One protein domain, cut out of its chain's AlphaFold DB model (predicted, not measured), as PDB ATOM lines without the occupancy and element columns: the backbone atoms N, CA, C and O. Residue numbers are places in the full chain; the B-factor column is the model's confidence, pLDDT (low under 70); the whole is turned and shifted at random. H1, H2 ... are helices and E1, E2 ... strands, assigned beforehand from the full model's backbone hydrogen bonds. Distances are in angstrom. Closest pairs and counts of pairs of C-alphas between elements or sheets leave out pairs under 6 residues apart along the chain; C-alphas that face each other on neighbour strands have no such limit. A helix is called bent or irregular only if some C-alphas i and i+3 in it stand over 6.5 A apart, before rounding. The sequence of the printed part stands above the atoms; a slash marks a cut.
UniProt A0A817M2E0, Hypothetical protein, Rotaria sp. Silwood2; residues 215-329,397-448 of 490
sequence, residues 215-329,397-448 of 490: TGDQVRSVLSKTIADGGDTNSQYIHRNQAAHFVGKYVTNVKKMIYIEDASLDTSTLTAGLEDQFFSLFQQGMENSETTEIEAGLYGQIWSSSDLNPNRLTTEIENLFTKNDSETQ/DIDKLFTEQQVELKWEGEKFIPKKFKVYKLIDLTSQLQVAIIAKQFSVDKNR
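This is residues 215 to 329 and 397 to 448 of the 490 residues of the protein "Hypothetical protein" of Rotaria sp. Silwood2 (UniProt A0A817M2E0). The model is an elongated body of two lobes: at one end the helices H1, H2, H4 and H8 pack at crossed angles, with the short H3 on H8, and at the other end a small sheet of three strands has the helices H5, H6 and H7 around it. E3 of the sheet leads directly into H8, so that strand and helix together run through both lobes, while residues 319 to 329 of H6 stick out at the sheet's end. The printed part has 167 residues with eight named helices and three named strands, in the order H1 H2 H3 H4 E1 H5 H6 H7 E2 E3 H8; the sheet has the order E1, E3, E2 and is antiparallel. The class is mostly helix, and the whole is loose, with a radius of gyration of the C-alphas of 19.6 A and spans of 66 by 33 by 25 A.

H1 covers residues 216 to 229 and is 20.0 A long; its C-alpha 216 stands at (126.740, 153.053, 146.006). H2, residues 240 to 257, is 26.0 A long and irregular, with C-alphas 241 and 244 7.2 A apart. H3 is residues 268 to 271, and H4, residues 274 to 288, is 20.7 A long. The strand E1, residues 292 to 295, is followed at once by H5, residues 296 to 301, which is irregular, with C-alphas 297 and 300 7.9 A apart. H6, residues 310 to 329, is 27.7 A long and ends at C-alpha 329, (158.364, 141.821, 195.449). After the cut come H7, residues 397 to 404, and the strands E2, residues 407 to 412, and E3, residues 415 to 425, the latter 29.7 A long. H8, residues 426 to 447, is 32.3 A long, with C-alpha 447 at (140.531, 165.304, 135.807).

H1 and H2 touch, opposite ways at a steep tilt of 50 degrees, the closest C-alphas being those of Val 222 and Asn 253, 5.5 A apart. H2 touches H4, opposite ways at a steep tilt of 41 degrees, with the C-alphas of Val 247 and Phe 279 closest at 6.2 A. H4 touches residues 428 to 436 of H8, opposite ways at a steep tilt of 40 degrees; the closest C-alphas, of Gly 285 and Leu 429, are 4.9 A apart. H3 touches residues 440 to 444 of H8, closest at the C-alphas of Leu 270 and Lys 440, 6.8 A. H2 and H8 are near each other. E1 and E3 are antiparallel, with N 294 and O 421 3.0 A apart, within hydrogen-bond range. E2 and E3 form an antiparallel hairpin, with N 410 and O 417 at 2.9 A. Residues 237 to 238 pair antiparallel with residues 424 to 425 of E3. H4 only grazes the sheet, with residues 285 to 287. H5 is on the sheet at a height of 5.1 A, over none of its strands. H6 is on the sheet too; its closest C-alpha pair with E3 is Pro 310 and Pro 418, 5.8 A. H7 is on the sheet at a height of 9.3 A, over E2, and runs along the strands, at 1 degrees to E2 on the local plane. H1 and H6 are apart, for instance. In H1, H4, H6 and H7 every O i to N i+4 pair is within hydrogen-bond range; H2 has 12 of 14, H8 16 of 18 and H5 0 of 2, with 1 of 3 O i to N i+3 pairs in range, and H3 is too short for an O i to N i+4 pair.

The C-alphas farthest apart, of Gln 329 and Arg 448, are 67.7 A from each other. Residues 330 to 396 are not printed, and C-alphas 329 and 397 are 20.8 A apart across this cut. Of the links printed whole, H1 to H2, H2 to H3 and H5 to H6 are short, the others tight. Residues 260 to 266 and 319 to 329 stand free. Mean pLDDT of the printed part is 74.8; 43 residues are under 70, among them 258 to 271 and 316 to 329.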
ATOM      1  N   THR A 215     130.597 152.283 143.072       58.84
ATOM      2  CA  THR A 215     129.131 152.406 143.056       58.84
ATOM      3  C   THR A 215     128.570 152.441 144.484       58.84
ATOM      4  O   THR A 215     129.194 151.948 145.424       58.84
ATOM      5  N   GLY A 216     127.370 152.996 144.678       59.34
ATOM      6  CA  GLY A 216     126.740 153.053 146.006       59.34
ATOM      7  C   GLY A 216     126.585 151.679 146.682       59.34
ATOM      8  O   GLY A 216     126.744 151.552 147.899       59.34
ATOM      9  N   ASP A 217     126.366 150.624 145.895       62.53
ATOM     10  CA  ASP A 217     126.326 149.243 146.389       62.53
ATOM     11  C   ASP A 217     127.705 148.741 146.814       62.53
ATOM     12  O   ASP A 217     127.830 148.052 147.830       62.53
ATOM     13  N   GLN A 218     128.758 149.145 146.100       67.94
ATOM     14  CA  GLN A 218     130.127 148.862 146.510       67.94
ATOM     15  C   GLN A 218     130.469 149.597 147.808       67.94
ATOM     16  O   GLN A 218     130.983 148.967 148.723       67.94
ATOM     17  N   VAL A 219     130.088 150.869 147.968       68.94
ATOM     18  CA  VAL A 219     130.273 151.609 149.231       68.94
ATOM     19  C   VAL A 219     129.581 150.903 150.407       68.94
ATOM     20  O   VAL A 219     130.177 150.744 151.478       68.94
ATOM     21  N   ARG A 220     128.340 150.429 150.221       70.50
ATOM     22  CA  ARG A 220     127.617 149.655 151.248       70.50
ATOM     23  C   ARG A 220     128.307 148.332 151.572       70.50
ATOM     24  O   ARG A 220     128.412 147.970 152.742       70.50
ATOM     25  N   SER A 221     128.812 147.639 150.555       77.88
ATOM     26  CA  SER A 221     129.566 146.394 150.717       77.88
ATOM     27  C   SER A 221     130.893 146.608 151.456       77.88
ATOM     28  O   SER A 221     131.193 145.845 152.375       77.88
ATOM     29  N   VAL A 222     131.640 147.687 151.161       82.00
ATOM     30  CA  VAL A 222     132.845 148.082 151.919       82.00
ATOM     31  C   VAL A 222     132.498 148.218 153.395       82.00
ATOM     32  O   VAL A 222     133.196 147.659 154.242       82.00
ATOM     33  N   LEU A 223     131.431 148.956 153.710       81.38
ATOM     34  CA  LEU A 223     131.034 149.192 155.091       81.38
ATOM     35  C   LEU A 223     130.636 147.887 155.790       81.38
ATOM     36  O   LEU A 223     131.168 147.590 156.853       81.38
ATOM     37  N   SER A 224     129.767 147.083 155.173       81.75
ATOM     38  CA  SER A 224     129.332 145.795 155.730       81.75
ATOM     39  C   SER A 224     130.508 144.847 155.977       81.75
ATOM     40  O   SER A 224     130.602 144.238 157.042       81.75
ATOM     41  N   LYS A 225     131.452 144.770 155.034       85.69
ATOM     42  CA  LYS A 225     132.660 143.957 155.179       85.69
ATOM     43  C   LYS A 225     133.578 144.482 156.277       85.69
ATOM     44  O   LYS A 225     134.095 143.697 157.060       85.69
ATOM     45  N   THR A 226     133.735 145.799 156.365       86.38
ATOM     46  CA  THR A 226     134.526 146.428 157.429       86.38
ATOM     47  C   THR A 226     133.907 146.140 158.789       86.38
ATOM     48  O   THR A 226     134.637 145.777 159.699       86.38
ATOM     49  N   ILE A 227     132.577 146.208 158.921       85.56
ATOM     50  CA  ILE A 227     131.856 145.811 160.139       85.56
ATOM     51  C   ILE A 227     132.159 144.349 160.491       85.56
ATOM     52  O   ILE A 227     132.599 144.072 161.603       85.56
ATOM     53  N   ALA A 228     132.022 143.435 159.528       83.44
ATOM     54  CA  ALA A 228     132.299 142.014 159.731       83.44
ATOM     55  C   ALA A 228     133.762 141.719 160.124       83.44
ATOM     56  O   ALA A 228     134.002 140.819 160.926       83.44
ATOM     57  N   ASP A 229     134.734 142.492 159.620       85.12
ATOM     58  CA  ASP A 229     136.157 142.357 159.976       85.12
ATOM     59  C   ASP A 229     136.433 142.630 161.472       85.12
ATOM     60  O   ASP A 229     137.482 142.230 161.980       85.12
ATOM     61  N   GLY A 230     135.510 143.293 162.180       77.19
ATOM     62  CA  GLY A 230     135.578 143.509 163.629       77.19
ATOM     63  C   GLY A 230     135.205 142.277 164.465       77.19
ATOM     64  O   GLY A 230     135.520 142.220 165.653       77.19
ATOM     65  N   GLY A 231     134.599 141.262 163.840       76.62
ATOM     66  CA  GLY A 231     134.214 139.999 164.471       76.62
ATOM     67  C   GLY A 231     132.708 139.829 164.691       76.62
ATOM     68  O   GLY A 231     132.273 138.698 164.890       76.62
ATOM     69  N   ASP A 232     131.910 140.900 164.596       73.75
ATOM     70  CA  ASP A 232     130.442 140.828 164.644       73.75
ATOM     71  C   ASP A 232     129.801 141.616 163.488       73.75
ATOM     72  O   ASP A 232     130.029 142.816 163.306       73.75
ATOM     73  N   THR A 233     128.958 140.932 162.709       73.19
ATOM     74  CA  THR A 233     128.225 141.494 161.566       73.19
ATOM     75  C   THR A 233     127.155 142.513 161.957       73.19
ATOM     76  O   THR A 233     126.696 143.256 161.094       73.19
ATOM     77  N   ASN A 234     126.752 142.553 163.229       77.69
ATOM     78  CA  ASN A 234     125.667 143.395 163.734       77.69
ATOM     79  C   ASN A 234     126.154 144.560 164.600       77.69
ATOM     80  O   ASN A 234     125.363 145.149 165.338       77.69
ATOM     81  N   SER A 235     127.438 144.903 164.522       85.50
ATOM     82  CA  SER A 235     127.999 146.007 165.297       85.50
ATOM     83  C   SER A 235     127.326 147.336 164.941       85.50
ATOM     84  O   SER A 235     127.320 147.757 163.783       85.50
ATOM     85  N   GLN A 236     126.776 148.009 165.948       87.56
ATOM     86  CA  GLN A 236     126.083 149.298 165.807       87.56
ATOM     87  C   GLN A 236     126.929 150.463 166.322       87.56
ATOM     88  O   GLN A 236     126.701 151.616 165.949       87.56
ATOM     89  N   TYR A 237     127.914 150.154 167.164       89.31
ATOM     90  CA  TYR A 237     128.715 151.132 167.875       89.31
ATOM     91  C   TYR A 237     130.206 150.928 167.637       89.31
ATOM     92  O   TYR A 237     130.667 149.846 167.265       89.31
ATOM     93  N   ILE A 238     130.971 151.977 167.909       88.56
ATOM     94  CA  ILE A 238     132.427 151.940 167.918       88.56
ATOM     95  C   ILE A 238     132.971 152.736 169.095       88.56
ATOM     96  O   ILE A 238     132.471 153.807 169.441       88.56
ATOM     97  N   HIS A 239     134.004 152.190 169.725       87.88
ATOM     98  CA  HIS A 239     134.747 152.881 170.766       87.88
ATOM     99  C   HIS A 239     135.859 153.731 170.148       87.88
ATOM    100  O   HIS A 239     136.465 153.335 169.152       87.88
ATOM    101  N   ARG A 240     136.195 154.873 170.760       82.69
ATOM    102  CA  ARG A 240     137.182 155.820 170.199       82.69
ATOM    103  C   ARG A 240     138.534 155.165 169.867       82.69
ATOM    104  O   ARG A 240     139.138 155.464 168.843       82.69
ATOM    105  N   ASN A 241     138.980 154.215 170.695       81.62
ATOM    106  CA  ASN A 241     140.279 153.547 170.538       81.62
ATOM    107  C   ASN A 241     140.315 152.584 169.337       81.62
ATOM    108  O   ASN A 241     141.382 152.128 168.945       81.62
ATOM    109  N   GLN A 242     139.159 152.281 168.743       84.50
ATOM    110  CA  GLN A 242     139.040 151.413 167.574       84.50
ATOM    111  C   GLN A 242     139.039 152.204 166.258       84.50
ATOM    112  O   GLN A 242     139.156 151.597 165.197       84.50
ATOM    113  N   ALA A 243     138.948 153.540 166.309       81.56
ATOM    114  CA  ALA A 243     138.817 154.404 165.135       81.56
ATOM    115  C   ALA A 243     139.938 154.191 164.104       81.56
ATOM    116  O   ALA A 243     139.661 153.955 162.931       81.56
ATOM    117  N   ALA A 244     141.202 154.203 164.541       79.69
ATOM    118  CA  ALA A 244     142.347 154.024 163.645       79.69
ATOM    119  C   ALA A 244     142.324 152.654 162.947       79.69
ATOM    120  O   ALA A 244     142.514 152.559 161.734       79.69
ATOM    121  N   HIS A 245     142.025 151.589 163.697       84.44
ATOM    122  CA  HIS A 245     141.961 150.243 163.136       84.44
ATOM    123  C   HIS A 245     140.758 150.076 162.194       84.44
ATOM    124  O   HIS A 245     140.904 149.487 161.121       84.44
ATOM    125  N   PHE A 246     139.601 150.652 162.543       87.25
ATOM    126  CA  PHE A 246     138.417 150.683 161.684       87.25
ATOM    127  C   PHE A 246     138.713 151.376 160.357       87.25
ATOM    128  O   PHE A 246     138.461 150.803 159.300       87.25
ATOM    129  N   VAL A 247     139.310 152.571 160.397       83.88
ATOM    130  CA  VAL A 247     139.689 153.321 159.193       83.88
ATOM    131  C   VAL A 247     140.691 152.528 158.352       83.88
ATOM    132  O   VAL A 247     140.480 152.385 157.149       83.88
ATOM    133  N   GLY A 248     141.716 151.919 158.957       83.06
ATOM    134  CA  GLY A 248     142.682 151.087 158.229       83.06
ATOM    135  C   GLY A 248     142.035 149.890 157.510       83.06
ATOM    136  O   GLY A 248     142.345 149.595 156.347       83.06
ATOM    137  N   LYS A 249     141.070 149.219 158.158       86.44
ATOM    138  CA  LYS A 249     140.271 148.148 157.532       86.44
ATOM    139  C   LYS A 249     139.364 148.686 156.431       86.44
ATOM    140  O   LYS A 249     139.324 148.104 155.347       86.44
ATOM    141  N   TYR A 250     138.713 149.820 156.669       84.19
ATOM    142  CA  TYR A 250     137.856 150.485 155.694       84.19
ATOM    143  C   TYR A 250     138.633 150.833 154.420       84.19
ATOM    144  O   TYR A 250     138.243 150.407 153.335       84.19
ATOM    145  N   VAL A 251     139.794 151.490 154.537       81.25
ATOM    146  CA  VAL A 251     140.699 151.797 153.413       81.25
ATOM    147  C   VAL A 251     141.092 150.528 152.662       81.25
ATOM    148  O   VAL A 251     141.071 150.497 151.431       81.25
ATOM    149  N   THR A 252     141.439 149.462 153.386       82.88
ATOM    150  CA  THR A 252     141.800 148.175 152.780       82.88
ATOM    151  C   THR A 252     140.643 147.598 151.963       82.88
ATOM    152  O   THR A 252     140.856 147.098 150.857       82.88
ATOM    153  N   ASN A 253     139.418 147.674 152.481       83.12
ATOM    154  CA  ASN A 253     138.230 147.195 151.787       83.12
ATOM    155  C   ASN A 253     137.868 148.088 150.591       83.12
ATOM    156  O   ASN A 253     137.580 147.544 149.528       83.12
ATOM    157  N   VAL A 254     138.001 149.414 150.696       77.88
ATOM    158  CA  VAL A 254     137.867 150.343 149.557       77.88
ATOM    159  C   VAL A 254     138.851 149.979 148.446       77.88
ATOM    160  O   VAL A 254     138.437 149.759 147.313       77.88
ATOM    161  N   LYS A 255     140.144 149.829 148.770       76.19
ATOM    162  CA  LYS A 255     141.193 149.467 147.797       76.19
ATOM    163  C   LYS A 255     140.890 148.157 147.064       76.19
ATOM    164  O   LYS A 255     141.178 148.049 145.880       76.19
ATOM    165  N   LYS A 256     140.285 147.177 147.746       74.69
ATOM    166  CA  LYS A 256     139.864 145.895 147.149       74.69
ATOM    167  C   LYS A 256     138.622 146.005 146.260       74.69
ATOM    168  O   LYS A 256     138.393 145.106 145.460       74.69
ATOM    169  N   MET A 257     137.799 147.039 146.441       70.81
ATOM    170  CA  MET A 257     136.557 147.234 145.684       70.81
ATOM    171  C   MET A 257     136.718 148.129 144.461       70.81
ATOM    172  O   MET A 257     135.836 148.116 143.607       70.81
ATOM    173  N   ILE A 258     137.824 148.869 144.356       66.12
ATOM    174  CA  ILE A 258     138.157 149.616 143.145       66.12
ATOM    175  C   ILE A 258     138.271 148.619 141.988       66.12
ATOM    176  O   ILE A 258     139.203 147.818 141.925       66.12
ATOM    177  N   TYR A 259     137.293 148.664 141.089       56.94
ATOM    178  CA  TYR A 259     137.330 147.922 139.840       56.94
ATOM    179  C   TYR A 259     138.346 148.573 138.898       56.94
ATOM    180  O   TYR A 259     138.427 149.797 138.804       56.94
ATOM    181  N   ILE A 260     139.162 147.758 138.237       56.88
ATOM    182  CA  ILE A 260     140.178 148.226 137.300       56.88
ATOM    183  C   ILE A 260     140.035 147.384 136.034       56.88
ATOM    184  O   ILE A 260     140.351 146.196 136.049       56.88
ATOM    185  N   GLU A 261     139.559 147.993 134.948       48.62
ATOM    186  CA  GLU A 261     139.505 147.336 133.632       48.62
ATOM    187  C   GLU A 261     140.907 147.140 133.035       48.62
ATOM    188  O   GLU A 261     141.178 146.127 132.394       48.62
ATOM    189  N   ASP A 262     141.823 148.082 133.285       54.66
ATOM    190  CA  ASP A 262     143.206 148.051 132.802       54.66
ATOM    191  C   ASP A 262     144.189 147.860 133.965       54.66
ATOM    192  O   ASP A 262     144.523 148.804 134.680       54.66
ATOM    193  N   ALA A 263     144.689 146.635 134.152       57.75
ATOM    194  CA  ALA A 263     145.623 146.299 135.231       57.75
ATOM    195  C   ALA A 263     146.945 147.100 135.204       57.75
ATOM    196  O   ALA A 263     147.694 147.059 136.178       57.75
ATOM    197  N   SER A 264     147.243 147.823 134.115       59.53
ATOM    198  CA  SER A 264     148.412 148.708 134.011       59.53
ATOM    199  C   SER A 264     148.189 150.114 134.589       59.53
ATOM    200  O   SER A 264     149.120 150.920 134.616       59.53
ATOM    201  N   LEU A 265     146.973 150.428 135.049       61.78
ATOM    202  CA  LEU A 265     146.614 151.765 135.504       61.78
ATOM    203  C   LEU A 265     147.168 152.092 136.896       61.78
ATOM    204  O   LEU A 265     147.018 151.325 137.849       61.78
ATOM    205  N   ASP A 266     147.704 153.305 137.038       64.62
ATOM    206  CA  ASP A 266     148.069 153.839 138.342       64.62
ATOM    207  C   ASP A 266     146.812 154.210 139.155       64.62
ATOM    208  O   ASP A 266     146.101 155.181 138.872       64.62
ATOM    209  N   THR A 267     146.524 153.409 140.180       64.69
ATOM    210  CA  THR A 267     145.433 153.652 141.138       64.69
ATOM    211  C   THR A 267     145.835 154.577 142.281       64.69
ATOM    212  O   THR A 267     144.996 154.901 143.132       64.69
ATOM    213  N   SER A 268     147.082 155.061 142.301       68.69
ATOM    214  CA  SER A 268     147.546 156.033 143.289       68.69
ATOM    215  C   SER A 268     146.659 157.277 143.290       68.69
ATOM    216  O   SER A 268     146.307 157.764 144.354       68.69
ATOM    217  N   THR A 269     146.155 157.737 142.140       65.94
ATOM    218  CA  THR A 269     145.302 158.937 142.088       65.94
ATOM    219  C   THR A 269     143.990 158.784 142.860       65.94
ATOM    220  O   THR A 269     143.445 159.772 143.346       65.94
ATOM    221  N   LEU A 270     143.477 157.557 142.985       65.88
ATOM    222  CA  LEU A 270     142.253 157.254 143.732       65.88
ATOM    223  C   LEU A 270     142.538 156.925 145.190       65.88
ATOM    224  O   LEU A 270     141.707 157.216 146.039       65.88
ATOM    225  N   THR A 271     143.700 156.340 145.479       69.00
ATOM    226  CA  THR A 271     144.020 155.782 146.799       69.00
ATOM    227  C   THR A 271     144.955 156.651 147.638       69.00
ATOM    228  O   THR A 271     144.972 156.518 148.862       69.00
ATOM    229  N   ALA A 272     145.704 157.564 147.016       72.56
ATOM    230  CA  ALA A 272     146.634 158.460 147.689       72.56
ATOM    231  C   ALA A 272     145.883 159.465 148.567       72.56
ATOM    232  O   ALA A 272     144.940 160.132 148.122       72.56
ATOM    233  N   GLY A 273     146.326 159.554 149.824       73.12
ATOM    234  CA  GLY A 273     145.756 160.423 150.854       73.12
ATOM    235  C   GLY A 273     144.392 159.981 151.394       73.12
ATOM    236  O   GLY A 273     143.864 160.659 152.266       73.12
ATOM    237  N   LEU A 274     143.813 158.865 150.916       74.69
ATOM    238  CA  LEU A 274     142.505 158.402 151.404       74.69
ATOM    239  C   LEU A 274     142.531 158.038 152.887       74.69
ATOM    240  O   LEU A 274     141.550 158.268 153.576       74.69
ATOM    241  N   GLU A 275     143.629 157.461 153.370       78.69
ATOM    242  CA  GLU A 275     143.745 157.053 154.771       78.69
ATOM    243  C   GLU A 275     143.728 158.264 155.706       78.69
ATOM    244  O   GLU A 275     142.881 158.322 156.594       78.69
ATOM    245  N   ASP A 276     144.554 159.277 155.429       78.38
ATOM    246  CA  ASP A 276     144.586 160.525 156.200       78.38
ATOM    247  C   ASP A 276     143.255 161.285 156.112       78.38
ATOM    248  O   ASP A 276     142.752 161.801 157.114       78.38
ATOM    249  N   GLN A 277     142.645 161.326 154.921       77.75
ATOM    250  CA  GLN A 277     141.355 161.981 154.709       77.75
ATOM    251  C   GLN A 277     140.229 161.263 155.460       77.75
ATOM    252  O   GLN A 277     139.434 161.911 156.139       77.75
ATOM    253  N   PHE A 278     140.159 159.932 155.372       81.25
ATOM    254  CA  PHE A 278     139.172 159.145 156.106       81.25
ATOM    255  C   PHE A 278     139.386 159.252 157.603       81.25
ATOM    256  O   PHE A 278     138.409 159.395 158.324       81.25
ATOM    257  N   PHE A 279     140.628 159.234 158.076       78.88
ATOM    258  CA  PHE A 279     140.911 159.390 159.494       78.88
ATOM    259  C   PHE A 279     140.475 160.766 160.008       78.88
ATOM    260  O   PHE A 279     139.800 160.843 161.031       78.88
ATOM    261  N   SER A 280     140.761 161.833 159.255       78.56
ATOM    262  CA  SER A 280     140.337 163.200 159.592       78.56
ATOM    263  C   SER A 280     138.810 163.332 159.645       78.56
ATOM    264  O   SER A 280     138.267 163.872 160.603       78.56
ATOM    265  N   LEU A 281     138.101 162.780 158.657       77.44
ATOM    266  CA  LEU A 281     136.633 162.785 158.632       77.44
ATOM    267  C   LEU A 281     136.028 161.914 159.726       77.44
ATOM    268  O   LEU A 281     135.004 162.258 160.302       77.44
ATOM    269  N   PHE A 282     136.665 160.792 160.040       80.38
ATOM    270  CA  PHE A 282     136.224 159.936 161.129       80.38
ATOM    271  C   PHE A 282     136.353 160.653 162.478       80.38
ATOM    272  O   PHE A 282     135.440 160.577 163.296       80.38
ATOM    273  N   GLN A 283     137.449 161.390 162.698       78.50
ATOM    274  CA  GLN A 283     137.621 162.237 163.882       78.50
ATOM    275  C   GLN A 283     136.586 163.357 163.939       78.50
ATOM    276  O   GLN A 283     135.910 163.494 164.954       78.50
ATOM    277  N   GLN A 284     136.386 164.083 162.838       77.75
ATOM    278  CA  GLN A 284     135.353 165.113 162.751       77.75
ATOM    279  C   GLN A 284     133.953 164.536 163.023       77.75
ATOM    280  O   GLN A 284     133.134 165.160 163.695       77.75
ATOM    281  N   GLY A 285     133.662 163.334 162.524       76.12
ATOM    282  CA  GLY A 285     132.433 162.611 162.833       76.12
ATOM    283  C   GLY A 285     132.289 162.325 164.327       76.12
ATOM    284  O   GLY A 285     131.209 162.530 164.873       76.12
ATOM    285  N   MET A 286     133.363 161.900 165.003       80.44
ATOM    286  CA  MET A 286     133.345 161.653 166.451       80.44
ATOM    287  C   MET A 286     133.146 162.944 167.252       80.44
ATOM    288  O   MET A 286     132.418 162.929 168.235       80.44
ATOM    289  N   GLU A 287     133.739 164.060 166.826       81.62
ATOM    290  CA  GLU A 287     133.565 165.366 167.481       81.62
ATOM    291  C   GLU A 287     132.125 165.891 167.389       81.62
ATOM    292  O   GLU A 287     131.657 166.572 168.298       81.62
ATOM    293  N   ASN A 288     131.419 165.562 166.303       79.31
ATOM    294  CA  ASN A 288     130.050 166.018 166.050       79.31
ATOM    295  C   ASN A 288     128.968 165.005 166.461       79.31
ATOM    296  O   ASN A 288     127.784 165.335 166.418       79.31
ATOM    297  N   SER A 289     129.344 163.772 166.809       81.31
ATOM    298  CA  SER A 289     128.408 162.715 167.203       81.31
ATOM    299  C   SER A 289     128.248 162.684 168.722       81.31
ATOM    300  O   SER A 289     129.210 162.802 169.481       81.31
ATOM    301  N   GLU A 290     127.012 162.500 169.181       84.62
ATOM    302  CA  GLU A 290     126.732 162.330 170.602       84.62
ATOM    303  C   GLU A 290     127.216 160.960 171.088       84.62
ATOM    304  O   GLU A 290     126.849 159.906 170.555       84.62
ATOM    305  N   THR A 291     128.007 160.956 172.160       85.31
ATOM    306  CA  THR A 291     128.390 159.710 172.826       85.31
ATOM    307  C   THR A 291     127.176 159.071 173.489       85.31
ATOM    308  O   THR A 291     126.463 159.726 174.247       85.31
ATOM    309  N   THR A 292     126.989 157.774 173.276       88.69
ATOM    310  CA  THR A 292     125.994 156.955 173.976       88.69
ATOM    311  C   THR A 292     126.694 156.041 174.974       88.69
ATOM    312  O   THR A 292     127.798 155.566 174.721       88.69
ATOM    313  N   GLU A 293     126.061 155.777 176.113       88.88
ATOM    314  CA  GLU A 293     126.535 154.771 177.061       88.88
ATOM    315  C   GLU A 293     125.897 153.419 176.763       88.88
ATOM    316  O   GLU A 293     124.675 153.320 176.651       88.88
ATOM    317  N   ILE A 294     126.712 152.369 176.695       86.00
ATOM    318  CA  ILE A 294     126.215 150.994 176.629       86.00
ATOM    319  C   ILE A 294     126.741 150.182 177.803       86.00
ATOM    320  O   ILE A 294     127.870 150.378 178.257       86.00
ATOM    321  N   GLU A 295     125.918 149.264 178.300       85.62
ATOM    322  CA  GLU A 295     126.321 148.358 179.372       85.62
ATOM    323  C   GLU A 295     127.433 147.424 178.903       85.62
ATOM    324  O   GLU A 295     127.432 146.943 177.768       85.62
ATOM    325  N   ALA A 296     128.369 147.116 179.798       78.88
ATOM    326  CA  ALA A 296     129.518 146.290 179.466       78.88
ATOM    327  C   ALA A 296     129.141 144.863 179.055       78.88
ATOM    328  O   ALA A 296     129.909 144.232 178.343       78.88
ATOM    329  N   GLY A 297     127.957 144.371 179.438       76.38
ATOM    330  CA  GLY A 297     127.401 143.098 178.965       76.38
ATOM    331  C   GLY A 297     126.924 143.120 177.505       76.38
ATOM    332  O   GLY A 297     126.731 142.062 176.914       76.38
ATOM    333  N   LEU A 298     126.781 144.304 176.899       82.44
ATOM    334  CA  LEU A 298     126.360 144.505 175.508       82.44
ATOM    335  C   LEU A 298     127.542 144.791 174.563       82.44
ATOM    336  O   LEU A 298     127.341 145.260 173.444       82.44
ATOM    337  N   TYR A 299     128.773 144.480 174.979       77.12
ATOM    338  CA  TYR A 299     130.002 144.717 174.207       77.12
ATOM    339  C   TYR A 299     130.028 144.048 172.820       77.12
ATOM    340  O   TYR A 299     130.767 144.499 171.949       77.12
ATOM    341  N   GLY A 300     129.197 143.025 172.579       78.38
ATOM    342  CA  GLY A 300     128.989 142.432 171.250       78.38
ATOM    343  C   GLY A 300     128.391 143.400 170.217       78.38
ATOM    344  O   GLY A 300     128.561 143.204 169.025       78.38
ATOM    345  N   GLN A 301     127.755 144.493 170.651       85.88
ATOM    346  CA  GLN A 301     127.247 145.532 169.745       85.88
ATOM    347  C   GLN A 301     128.338 146.522 169.294       85.88
ATOM    348  O   GLN A 301     128.057 147.409 168.480       85.88
ATOM    349  N   ILE A 302     129.561 146.402 169.825       86.81
ATOM    350  CA  ILE A 302     130.709 147.238 169.472       86.81
ATOM    351  C   ILE A 302     131.570 146.517 168.434       86.81
ATOM    352  O   ILE A 302     131.888 145.343 168.604       86.81
ATOM    353  N   TRP A 303     132.010 147.258 167.415       87.25
ATOM    354  CA  TRP A 303     132.728 146.750 166.246       87.25
ATOM    355  C   TRP A 303     133.786 145.678 166.524       87.25
ATOM    356  O   TRP A 303     133.692 144.592 165.963       87.25
ATOM    357  N   SER A 304     134.765 145.950 167.395       84.25
ATOM    358  CA  SER A 304     135.733 144.934 167.829       84.25
ATOM    359  C   SER A 304     135.526 144.564 169.293       84.25
ATOM    360  O   SER A 304     136.231 145.008 170.202       84.25
ATOM    361  N   SER A 305     134.512 143.739 169.531       74.50
ATOM    362  CA  SER A 305     134.129 143.274 170.867       74.50
ATOM    363  C   SER A 305     135.257 142.527 171.595       74.50
ATOM    364  O   SER A 305     135.314 142.551 172.823       74.50
ATOM    365  N   SER A 306     136.210 141.930 170.870       72.75
ATOM    366  CA  SER A 306     137.399 141.295 171.454       72.75
ATOM    367  C   SER A 306     138.308 142.266 172.198       72.75
ATOM    368  O   SER A 306     138.993 141.847 173.132       72.75
ATOM    369  N   ASP A 307     138.333 143.536 171.794       68.94
ATOM    370  CA  ASP A 307     139.144 144.561 172.449       68.94
ATOM    371  C   ASP A 307     138.486 145.029 173.747       68.94
ATOM    372  O   ASP A 307     139.171 145.382 174.695       68.94
ATOM    373  N   LEU A 308     137.155 144.982 173.814       72.38
ATOM    374  CA  LEU A 308     136.369 145.498 174.937       72.38
ATOM    375  C   LEU A 308     135.755 144.400 175.801       72.38
ATOM    376  O   LEU A 308     134.910 144.681 176.649       72.38
ATOM    377  N   ASN A 309     136.174 143.151 175.595       73.81
ATOM    378  CA  ASN A 309     135.701 142.021 176.376       73.81
ATOM    379  C   ASN A 309     136.038 142.262 177.859       73.81
ATOM    380  O   ASN A 309     137.225 142.283 178.206       73.81
ATOM    381  N   PRO A 310     135.031 142.393 178.745       69.75
ATOM    382  CA  PRO A 310     135.267 142.735 180.142       69.75
ATOM    383  C   PRO A 310     136.186 141.742 180.852       69.75
ATOM    384  O   PRO A 310     137.054 142.153 181.615       69.75
ATOM    385  N   ASN A 311     136.069 140.445 180.556       72.88
ATOM    386  CA  ASN A 311     136.910 139.415 181.166       72.88
ATOM    387  C   ASN A 311     138.359 139.526 180.699       72.88
ATOM    388  O   ASN A 311     139.274 139.390 181.509       72.88
ATOM    389  N   ARG A 312     138.573 139.797 179.407       73.69
ATOM    390  CA  ARG A 312     139.914 139.993 178.850       73.69
ATOM    391  C   ARG A 312     140.562 141.247 179.424       73.69
ATOM    392  O   ARG A 312     141.687 141.149 179.888       73.69
ATOM    393  N   LEU A 313     139.847 142.375 179.449       70.75
ATOM    394  CA  LEU A 313     140.334 143.625 180.042       70.75
ATOM    395  C   LEU A 313     140.690 143.434 181.513       70.75
ATOM    396  O   LEU A 313     141.766 143.831 181.948       70.75
ATOM    397  N   THR A 314     139.813 142.762 182.257       69.62
ATOM    398  CA  THR A 314     140.065 142.458 183.664       69.62
ATOM    399  C   THR A 314     141.297 141.563 183.820       69.62
ATOM    400  O   THR A 314     142.157 141.872 184.629       69.62
ATOM    401  N   THR A 315     141.453 140.529 182.986       70.81
ATOM    402  CA  THR A 315     142.603 139.603 183.024       70.81
ATOM    403  C   THR A 315     143.920 140.266 182.611       70.81
ATOM    404  O   THR A 315     144.939 140.069 183.262       70.81
ATOM    405  N   GLU A 316     143.943 141.040 181.519       68.06
ATOM    406  CA  GLU A 316     145.150 141.738 181.050       68.06
ATOM    407  C   GLU A 316     145.674 142.697 182.117       68.06
ATOM    408  O   GLU A 316     146.881 142.809 182.323       68.06
ATOM    409  N   ILE A 317     144.767 143.331 182.850       65.19
ATOM    410  CA  ILE A 317     145.118 144.286 183.886       65.19
ATOM    411  C   ILE A 317     145.413 143.591 185.225       65.19
ATOM    412  O   ILE A 317     146.381 143.966 185.876       65.19
ATOM    413  N   GLU A 318     144.692 142.533 185.612       64.69
ATOM    414  CA  GLU A 318     145.092 141.648 186.724       64.69
ATOM    415  C   GLU A 318     146.514 141.105 186.495       64.69
ATOM    416  O   GLU A 318     147.311 141.032 187.429       64.69
ATOM    417  N   ASN A 319     146.882 140.800 185.245       65.44
ATOM    418  CA  ASN A 319     148.243 140.416 184.876       65.44
ATOM    419  C   ASN A 319     149.235 141.578 184.987       65.44
ATOM    420  O   ASN A 319     150.354 141.356 185.445       65.44
ATOM    421  N   LEU A 320     148.859 142.801 184.594       58.88
ATOM    422  CA  LEU A 320     149.691 143.988 184.827       58.88
ATOM    423  C   LEU A 320     149.934 144.195 186.329       58.88
ATOM    424  O   LEU A 320     151.081 144.401 186.716       58.88
ATOM    425  N   PHE A 321     148.907 144.050 187.173       60.09
ATOM    426  CA  PHE A 321     149.031 144.149 188.630       60.09
ATOM    427  C   PHE A 321     149.868 143.026 189.225       60.09
ATOM    428  O   PHE A 321     150.819 143.298 189.942       60.09
ATOM    429  N   THR A 322     149.598 141.771 188.869       58.25
ATOM    430  CA  THR A 322     150.363 140.615 189.364       58.25
ATOM    431  C   THR A 322     151.828 140.702 188.934       58.25
ATOM    432  O   THR A 322     152.743 140.398 189.703       58.25
ATOM    433  N   LYS A 323     152.088 141.149 187.699       57.69
ATOM    434  CA  LYS A 323     153.446 141.406 187.219       57.69
ATOM    435  C   LYS A 323     154.095 142.539 188.008       57.69
ATOM    436  O   LYS A 323     155.247 142.412 188.391       57.69
ATOM    437  N   ASN A 324     153.362 143.607 188.295       51.59
ATOM    438  CA  ASN A 324     153.874 144.724 189.073       51.59
ATOM    439  C   ASN A 324     154.156 144.352 190.537       51.59
ATOM    440  O   ASN A 324     155.208 144.699 191.063       51.59
ATOM    441  N   ASP A 325     153.277 143.577 191.170       53.47
ATOM    442  CA  ASP A 325     153.457 143.052 192.522       53.47
ATOM    443  C   ASP A 325     154.636 142.089 192.586       53.47
ATOM    444  O   ASP A 325     155.446 142.182 193.500       53.47
ATOM    445  N   SER A 326     154.793 141.203 191.599       58.62
ATOM    446  CA  SER A 326     155.948 140.300 191.525       58.62
ATOM    447  C   SER A 326     157.253 141.028 191.195       58.62
ATOM    448  O   SER A 326     158.290 140.669 191.742       58.62
ATOM    449  N   GLU A 327     157.241 142.076 190.370       50.78
ATOM    450  CA  GLU A 327     158.404 142.932 190.097       50.78
ATOM    451  C   GLU A 327     158.780 143.753 191.343       50.78
ATOM    452  O   GLU A 327     159.956 143.848 191.699       50.78
ATOM    453  N   THR A 328     157.778 144.278 192.049       49.78
ATOM    454  CA  THR A 328     157.917 144.998 193.320       49.78
ATOM    455  C   THR A 328     158.419 144.069 194.418       49.78
ATOM    456  O   THR A 328     159.358 144.421 195.120       49.78
ATOM    457  N   GLN A 329     157.878 142.854 194.536       52.91
ATOM    458  CA  GLN A 329     158.364 141.821 195.449       52.91
ATOM    459  C   GLN A 329     159.762 141.351 195.063       52.91
ATOM    460  O   GLN A 329     160.597 141.243 195.939       52.91
ATOM    461  N   ASP A 397     144.333 156.405 190.366       68.00
ATOM    462  CA  ASP A 397     145.043 156.435 189.078       68.00
ATOM    463  C   ASP A 397     144.366 155.529 188.044       68.00
ATOM    464  O   ASP A 397     144.269 155.885 186.869       68.00
ATOM    465  N   ILE A 398     143.857 154.376 188.480       66.88
ATOM    466  CA  ILE A 398     143.117 153.430 187.636       66.88
ATOM    467  C   ILE A 398     141.779 154.040 187.229       66.88
ATOM    468  O   ILE A 398     141.476 154.119 186.040       66.88
ATOM    469  N   ASP A 399     140.999 154.531 188.192       68.44
ATOM    470  CA  ASP A 399     139.715 155.174 187.919       68.44
ATOM    471  C   ASP A 399     139.903 156.385 186.987       68.44
ATOM    472  O   ASP A 399     139.114 156.579 186.056       68.44
ATOM    473  N   LYS A 400     140.992 157.148 187.149       73.94
ATOM    474  CA  LYS A 400     141.364 158.245 186.250       73.94
ATOM    475  C   LYS A 400     141.708 157.750 184.846       73.94
ATOM    476  O   LYS A 400     141.137 158.267 183.890       73.94
ATOM    477  N   LEU A 401     142.569 156.741 184.703       71.25
ATOM    478  CA  LEU A 401     142.927 156.166 183.401       71.25
ATOM    479  C   LEU A 401     141.697 155.629 182.661       71.25
ATOM    480  O   LEU A 401     141.534 155.874 181.470       71.25
ATOM    481  N   PHE A 402     140.796 154.932 183.348       73.44
ATOM    482  CA  PHE A 402     139.581 154.399 182.732       73.44
ATOM    483  C   PHE A 402     138.566 155.490 182.392       73.44
ATOM    484  O   PHE A 402     137.965 155.448 181.317       73.44
ATOM    485  N   THR A 403     138.440 156.513 183.238       75.94
ATOM    486  CA  THR A 403     137.634 157.700 182.929       75.94
ATOM    487  C   THR A 403     138.182 158.420 181.699       75.94
ATOM    488  O   THR A 403     137.422 158.772 180.794       75.94
ATOM    489  N   GLU A 404     139.506 158.577 181.614       76.62
ATOM    490  CA  GLU A 404     140.185 159.123 180.442       76.62
ATOM    491  C   GLU A 404     139.927 158.265 179.208       76.62
ATOM    492  O   GLU A 404     139.759 158.835 178.135       76.62
ATOM    493  N   GLN A 405     139.835 156.937 179.347       73.62
ATOM    494  CA  GLN A 405     139.458 155.978 178.300       73.62
ATOM    495  C   GLN A 405     137.946 155.834 178.068       73.62
ATOM    496  O   GLN A 405     137.549 155.024 177.240       73.62
ATOM    497  N   GLN A 406     137.115 156.651 178.721       81.75
ATOM    498  CA  GLN A 406     135.653 156.646 178.607       81.75
ATOM    499  C   GLN A 406     134.971 155.317 178.986       81.75
ATOM    500  O   GLN A 406     133.927 154.945 178.438       81.75
ATOM    501  N   VAL A 407     135.533 154.622 179.969       80.19
ATOM    502  CA  VAL A 407     134.994 153.384 180.530       80.19
ATOM    503  C   VAL A 407     134.576 153.636 181.977       80.19
ATOM    504  O   VAL A 407     135.369 154.115 182.785       80.19
ATOM    505  N   GLU A 408     133.330 153.309 182.320       81.81
ATOM    506  CA  GLU A 408     132.852 153.346 183.707       81.81
ATOM    507  C   GLU A 408     133.224 152.031 184.396       81.81
ATOM    508  O   GLU A 408     132.872 150.951 183.911       81.81
ATOM    509  N   LEU A 409     133.899 152.116 185.541       80.69
ATOM    510  CA  LEU A 409     134.291 150.964 186.346       80.69
ATOM    511  C   LEU A 409     133.366 150.748 187.545       80.69
ATOM    512  O   LEU A 409     132.827 151.684 188.135       80.69
ATOM    513  N   LYS A 410     133.241 149.485 187.950       80.50
ATOM    514  CA  LYS A 410     132.719 149.073 189.251       80.50
ATOM    515  C   LYS A 410     133.763 148.210 189.950       80.50
ATOM    516  O   LYS A 410     134.315 147.299 189.345       80.50
ATOM    517  N   TRP A 411     133.984 148.461 191.233       72.00
ATOM    518  CA  TRP A 411     134.861 147.645 192.067       72.00
ATOM    519  C   TRP A 411     134.055 146.575 192.817       72.00
ATOM    520  O   TRP A 411     133.073 146.893 193.491       72.00
ATOM    521  N   GLU A 412     134.472 145.316 192.702       71.06
ATOM    522  CA  GLU A 412     133.971 144.156 193.444       71.06
ATOM    523  C   GLU A 412     135.130 143.545 194.247       71.06
ATOM    524  O   GLU A 412     135.878 142.694 193.771       71.06
ATOM    525  N   GLY A 413     135.313 144.033 195.477       70.00
ATOM    526  CA  GLY A 413     136.513 143.739 196.265       70.00
ATOM    527  C   GLY A 413     137.744 144.425 195.663       70.00
ATOM    528  O   GLY A 413     137.718 145.632 195.428       70.00
ATOM    529  N   GLU A 414     138.800 143.652 195.408       58.88
ATOM    530  CA  GLU A 414     140.036 144.103 194.738       58.88
ATOM    531  C   GLU A 414     139.945 144.029 193.204       58.88
ATOM    532  O   GLU A 414     140.836 144.486 192.494       58.88
ATOM    533  N   LYS A 415     138.848 143.476 192.679       60.22
ATOM    534  CA  LYS A 415     138.619 143.316 191.248       60.22
ATOM    535  C   LYS A 415     137.837 144.504 190.704       60.22
ATOM    536  O   LYS A 415     136.783 144.851 191.235       60.22
ATOM    537  N   PHE A 416     138.313 145.120 189.632       69.12
ATOM    538  CA  PHE A 416     137.530 146.088 188.861       69.12
ATOM    539  C   PHE A 416     136.815 145.354 187.725       69.12
ATOM    540  O   PHE A 416     137.318 144.384 187.162       69.12
ATOM    541  N   ILE A 417     135.616 145.818 187.393       72.00
ATOM    542  CA  ILE A 417     134.778 145.267 186.336       72.00
ATOM    543  C   ILE A 417     134.255 146.446 185.513       72.00
ATOM    544  O   ILE A 417     133.640 147.356 186.082       72.00
ATOM    545  N   PRO A 418     134.469 146.463 184.185       76.94
ATOM    546  CA  PRO A 418     133.823 147.432 183.313       76.94
ATOM    547  C   PRO A 418     132.304 147.336 183.464       76.94
ATOM    548  O   PRO A 418     131.730 146.253 183.359       76.94
ATOM    549  N   LYS A 419     131.652 148.465 183.719       82.12
ATOM    550  CA  LYS A 419     130.198 148.564 183.880       82.12
ATOM    551  C   LYS A 419     129.545 149.146 182.637       82.12
ATOM    552  O   LYS A 419     128.516 148.635 182.196       82.12
ATOM    553  N   LYS A 420     130.147 150.188 182.066       86.38
ATOM    554  CA  LYS A 420     129.676 150.822 180.836       86.38
ATOM    555  C   LYS A 420     130.824 151.324 179.979       86.38
ATOM    556  O   LYS A 420     131.898 151.642 180.486       86.38
ATOM    557  N   PHE A 421     130.546 151.465 178.695       85.00
ATOM    558  CA  PHE A 421     131.428 152.089 177.719       85.00
ATOM    559  C   PHE A 421     130.725 153.302 177.118       85.00
ATOM    560  O   PHE A 421     129.553 153.193 176.747       85.00
ATOM    561  N   LYS A 422     131.422 154.437 176.981       87.88
ATOM    562  CA  LYS A 422     130.948 155.502 176.088       87.88
ATOM    563  C   LYS A 422     131.401 155.188 174.672       87.88
ATOM    564  O   LYS A 422     132.574 154.927 174.417       87.88
ATOM    565  N   VAL A 423     130.449 155.185 173.756       89.88
ATOM    566  CA  VAL A 423     130.636 154.757 172.373       89.88
ATOM    567  C   VAL A 423     129.936 155.714 171.419       89.88
ATOM    568  O   VAL A 423     129.055 156.477 171.815       89.88
ATOM    569  N   TYR A 424     130.310 155.646 170.148       89.62
ATOM    570  CA  TYR A 424     129.701 156.412 169.065       89.62
ATOM    571  C   TYR A 424     128.880 155.484 168.181       89.62
ATOM    572  O   TYR A 424     129.236 154.314 168.005       89.62
ATOM    573  N   LYS A 425     127.797 155.994 167.592       87.44
ATOM    574  CA  LYS A 425     127.031 155.240 166.596       87.44
ATOM    575  C   LYS A 425     127.829 155.154 165.302       87.44
ATOM    576  O   LYS A 425     128.260 156.160 164.749       87.44
ATOM    577  N   LEU A 426     127.988 153.943 164.780       84.38
ATOM    578  CA  LEU A 426     128.799 153.708 163.587       84.38
ATOM    579  C   LEU A 426     128.234 154.421 162.343       84.38
ATOM    580  O   LEU A 426     128.988 154.864 161.475       84.38
ATOM    581  N   ILE A 427     126.906 154.542 162.248       78.94
ATOM    582  CA  ILE A 427     126.223 155.168 161.105       78.94
ATOM    583  C   ILE A 427     126.533 156.666 160.975       78.94
ATOM    584  O   ILE A 427     126.689 157.161 159.854       78.94
ATOM    585  N   ASP A 428     126.711 157.359 162.101       75.50
ATOM    586  CA  ASP A 428     127.017 158.792 162.140       75.50
ATOM    587  C   ASP A 428     128.411 159.061 161.554       75.50
ATOM    588  O   ASP A 428     128.620 160.009 160.799       75.50
ATOM    589  N   LEU A 429     129.359 158.164 161.838       80.25
ATOM    590  CA  LEU A 429     130.754 158.283 161.408       80.25
ATOM    591  C   LEU A 429     130.950 157.828 159.960       80.25
ATOM    592  O   LEU A 429     131.673 158.439 159.174       80.25
ATOM    593  N   THR A 430     130.292 156.734 159.584       77.06
ATOM    594  CA  THR A 430     130.522 156.086 158.287       77.06
ATOM    595  C   THR A 430     129.868 156.828 157.134       77.06
ATOM    596  O   THR A 430     130.404 156.786 156.029       77.06
ATOM    597  N   SER A 431     128.792 157.581 157.380       70.56
ATOM    598  CA  SER A 431     128.154 158.438 156.370       70.56
ATOM    599  C   SER A 431     129.118 159.488 155.798       70.56
ATOM    600  O   SER A 431     129.085 159.760 154.597       70.56
ATOM    601  N   GLN A 432     130.037 160.024 156.612       73.50
ATOM    602  CA  GLN A 432     131.041 160.998 156.155       73.50
ATOM    603  C   GLN A 432     132.136 160.362 155.286       73.50
ATOM    604  O   GLN A 432     132.589 160.964 154.312       73.50
ATOM    605  N   LEU A 433     132.520 159.115 155.581       76.81
ATOM    606  CA  LEU A 433     133.492 158.375 154.769       76.81
ATOM    607  C   LEU A 433     132.977 158.138 153.342       76.81
ATOM    608  O   LEU A 433     133.740 158.229 152.380       76.81
ATOM    609  N   GLN A 434     131.671 157.887 153.196       75.38
ATOM    610  CA  GLN A 434     131.041 157.707 151.885       75.38
ATOM    611  C   GLN A 434     131.139 158.979 151.037       75.38
ATOM    612  O   GLN A 434     131.486 158.906 149.860       75.38
ATOM    613  N   VAL A 435     130.903 160.151 151.636       75.94
ATOM    614  CA  VAL A 435     131.004 161.444 150.939       75.94
ATOM    615  C   VAL A 435     132.410 161.677 150.399       75.94
ATOM    616  O   VAL A 435     132.556 162.112 149.259       75.94
ATOM    617  N   ALA A 436     133.453 161.335 151.159       75.50
ATOM    618  CA  ALA A 436     134.829 161.474 150.689       75.50
ATOM    619  C   ALA A 436     135.160 160.569 149.505       75.50
ATOM    620  O   ALA A 436     135.845 161.004 148.581       75.50
ATOM    621  N   ILE A 437     134.645 159.337 149.503       75.19
ATOM    622  CA  ILE A 437     134.786 158.430 148.361       75.19
ATOM    623  C   ILE A 437     134.136 159.038 147.116       75.19
ATOM    624  O   ILE A 437     134.775 159.115 146.068       75.19
ATOM    625  N   ILE A 438     132.891 159.504 147.241       76.12
ATOM    626  CA  ILE A 438     132.131 160.098 146.133       76.12
ATOM    627  C   ILE A 438     132.837 161.365 145.623       76.12
ATOM    628  O   ILE A 438     133.009 161.542 144.421       76.12
ATOM    629  N   ALA A 439     133.325 162.221 146.525       77.31
ATOM    630  CA  ALA A 439     134.051 163.440 146.171       77.31
ATOM    631  C   ALA A 439     135.365 163.131 145.438       77.31
ATOM    632  O   ALA A 439     135.712 163.795 144.458       77.31
ATOM    633  N   LYS A 440     136.093 162.098 145.883       76.50
ATOM    634  CA  LYS A 440     137.323 161.643 145.228       76.50
ATOM    635  C   LYS A 440     137.032 161.101 143.833       76.50
ATOM    636  O   LYS A 440     137.733 161.476 142.895       76.50
ATOM    637  N   GLN A 441     135.993 160.276 143.695       75.81
ATOM    638  CA  GLN A 441     135.543 159.764 142.403       75.81
ATOM    639  C   GLN A 441     135.249 160.913 141.442       75.81
ATOM    640  O   GLN A 441     135.803 160.984 140.350       75.81
ATOM    641  N   PHE A 442     134.430 161.853 141.889       77.81
ATOM    642  CA  PHE A 442     134.030 163.008 141.111       77.81
ATOM    643  C   PHE A 442     135.216 163.891 140.684       77.81
ATOM    644  O   PHE A 442     135.299 164.322 139.532       77.81
ATOM    645  N   SER A 443     136.184 164.118 141.577       76.44
ATOM    646  CA  SER A 443     137.425 164.829 141.243       76.44
ATOM    647  C   SER A 443     138.236 164.097 140.169       76.44
ATOM    648  O   SER A 443     138.771 164.721 139.250       76.44
ATOM    649  N   VAL A 444     138.309 162.767 140.251       72.62
ATOM    650  CA  VAL A 444     138.989 161.938 139.252       72.62
ATOM    651  C   VAL A 444     138.268 161.996 137.905       72.62
ATOM    652  O   VAL A 444     138.934 162.183 136.888       72.62
ATOM    653  N   ASP A 445     136.937 161.923 137.891       74.12
ATOM    654  CA  ASP A 445     136.118 162.049 136.681       74.12
ATOM    655  C   ASP A 445     136.376 163.395 135.975       74.12
ATOM    656  O   ASP A 445     136.644 163.428 134.768       74.12
ATOM    657  N   LYS A 446     136.405 164.501 136.739       73.56
ATOM    658  CA  LYS A 446     136.748 165.846 136.237       73.56
ATOM    659  C   LYS A 446     138.149 165.897 135.615       73.56
ATOM    660  O   LYS A 446     138.330 166.478 134.546       73.56
ATOM    661  N   ASN A 447     139.133 165.259 136.246       70.00
ATOM    662  CA  ASN A 447     140.531 165.304 135.807       70.00
ATOM    663  C   ASN A 447     140.855 164.345 134.647       70.00
ATOM    664  O   ASN A 447     141.783 164.603 133.881       70.00
ATOM    665  N   ARG A 448     140.110 163.243 134.488       66.88
ATOM    666  CA  ARG A 448     140.362 162.209 133.460       66.88
ATOM    667  C   ARG A 448     139.673 162.476 132.118       66.88
ATOM    668  O   ARG A 448     139.736 161.644 131.214       66.88
TER     669      ARG A 448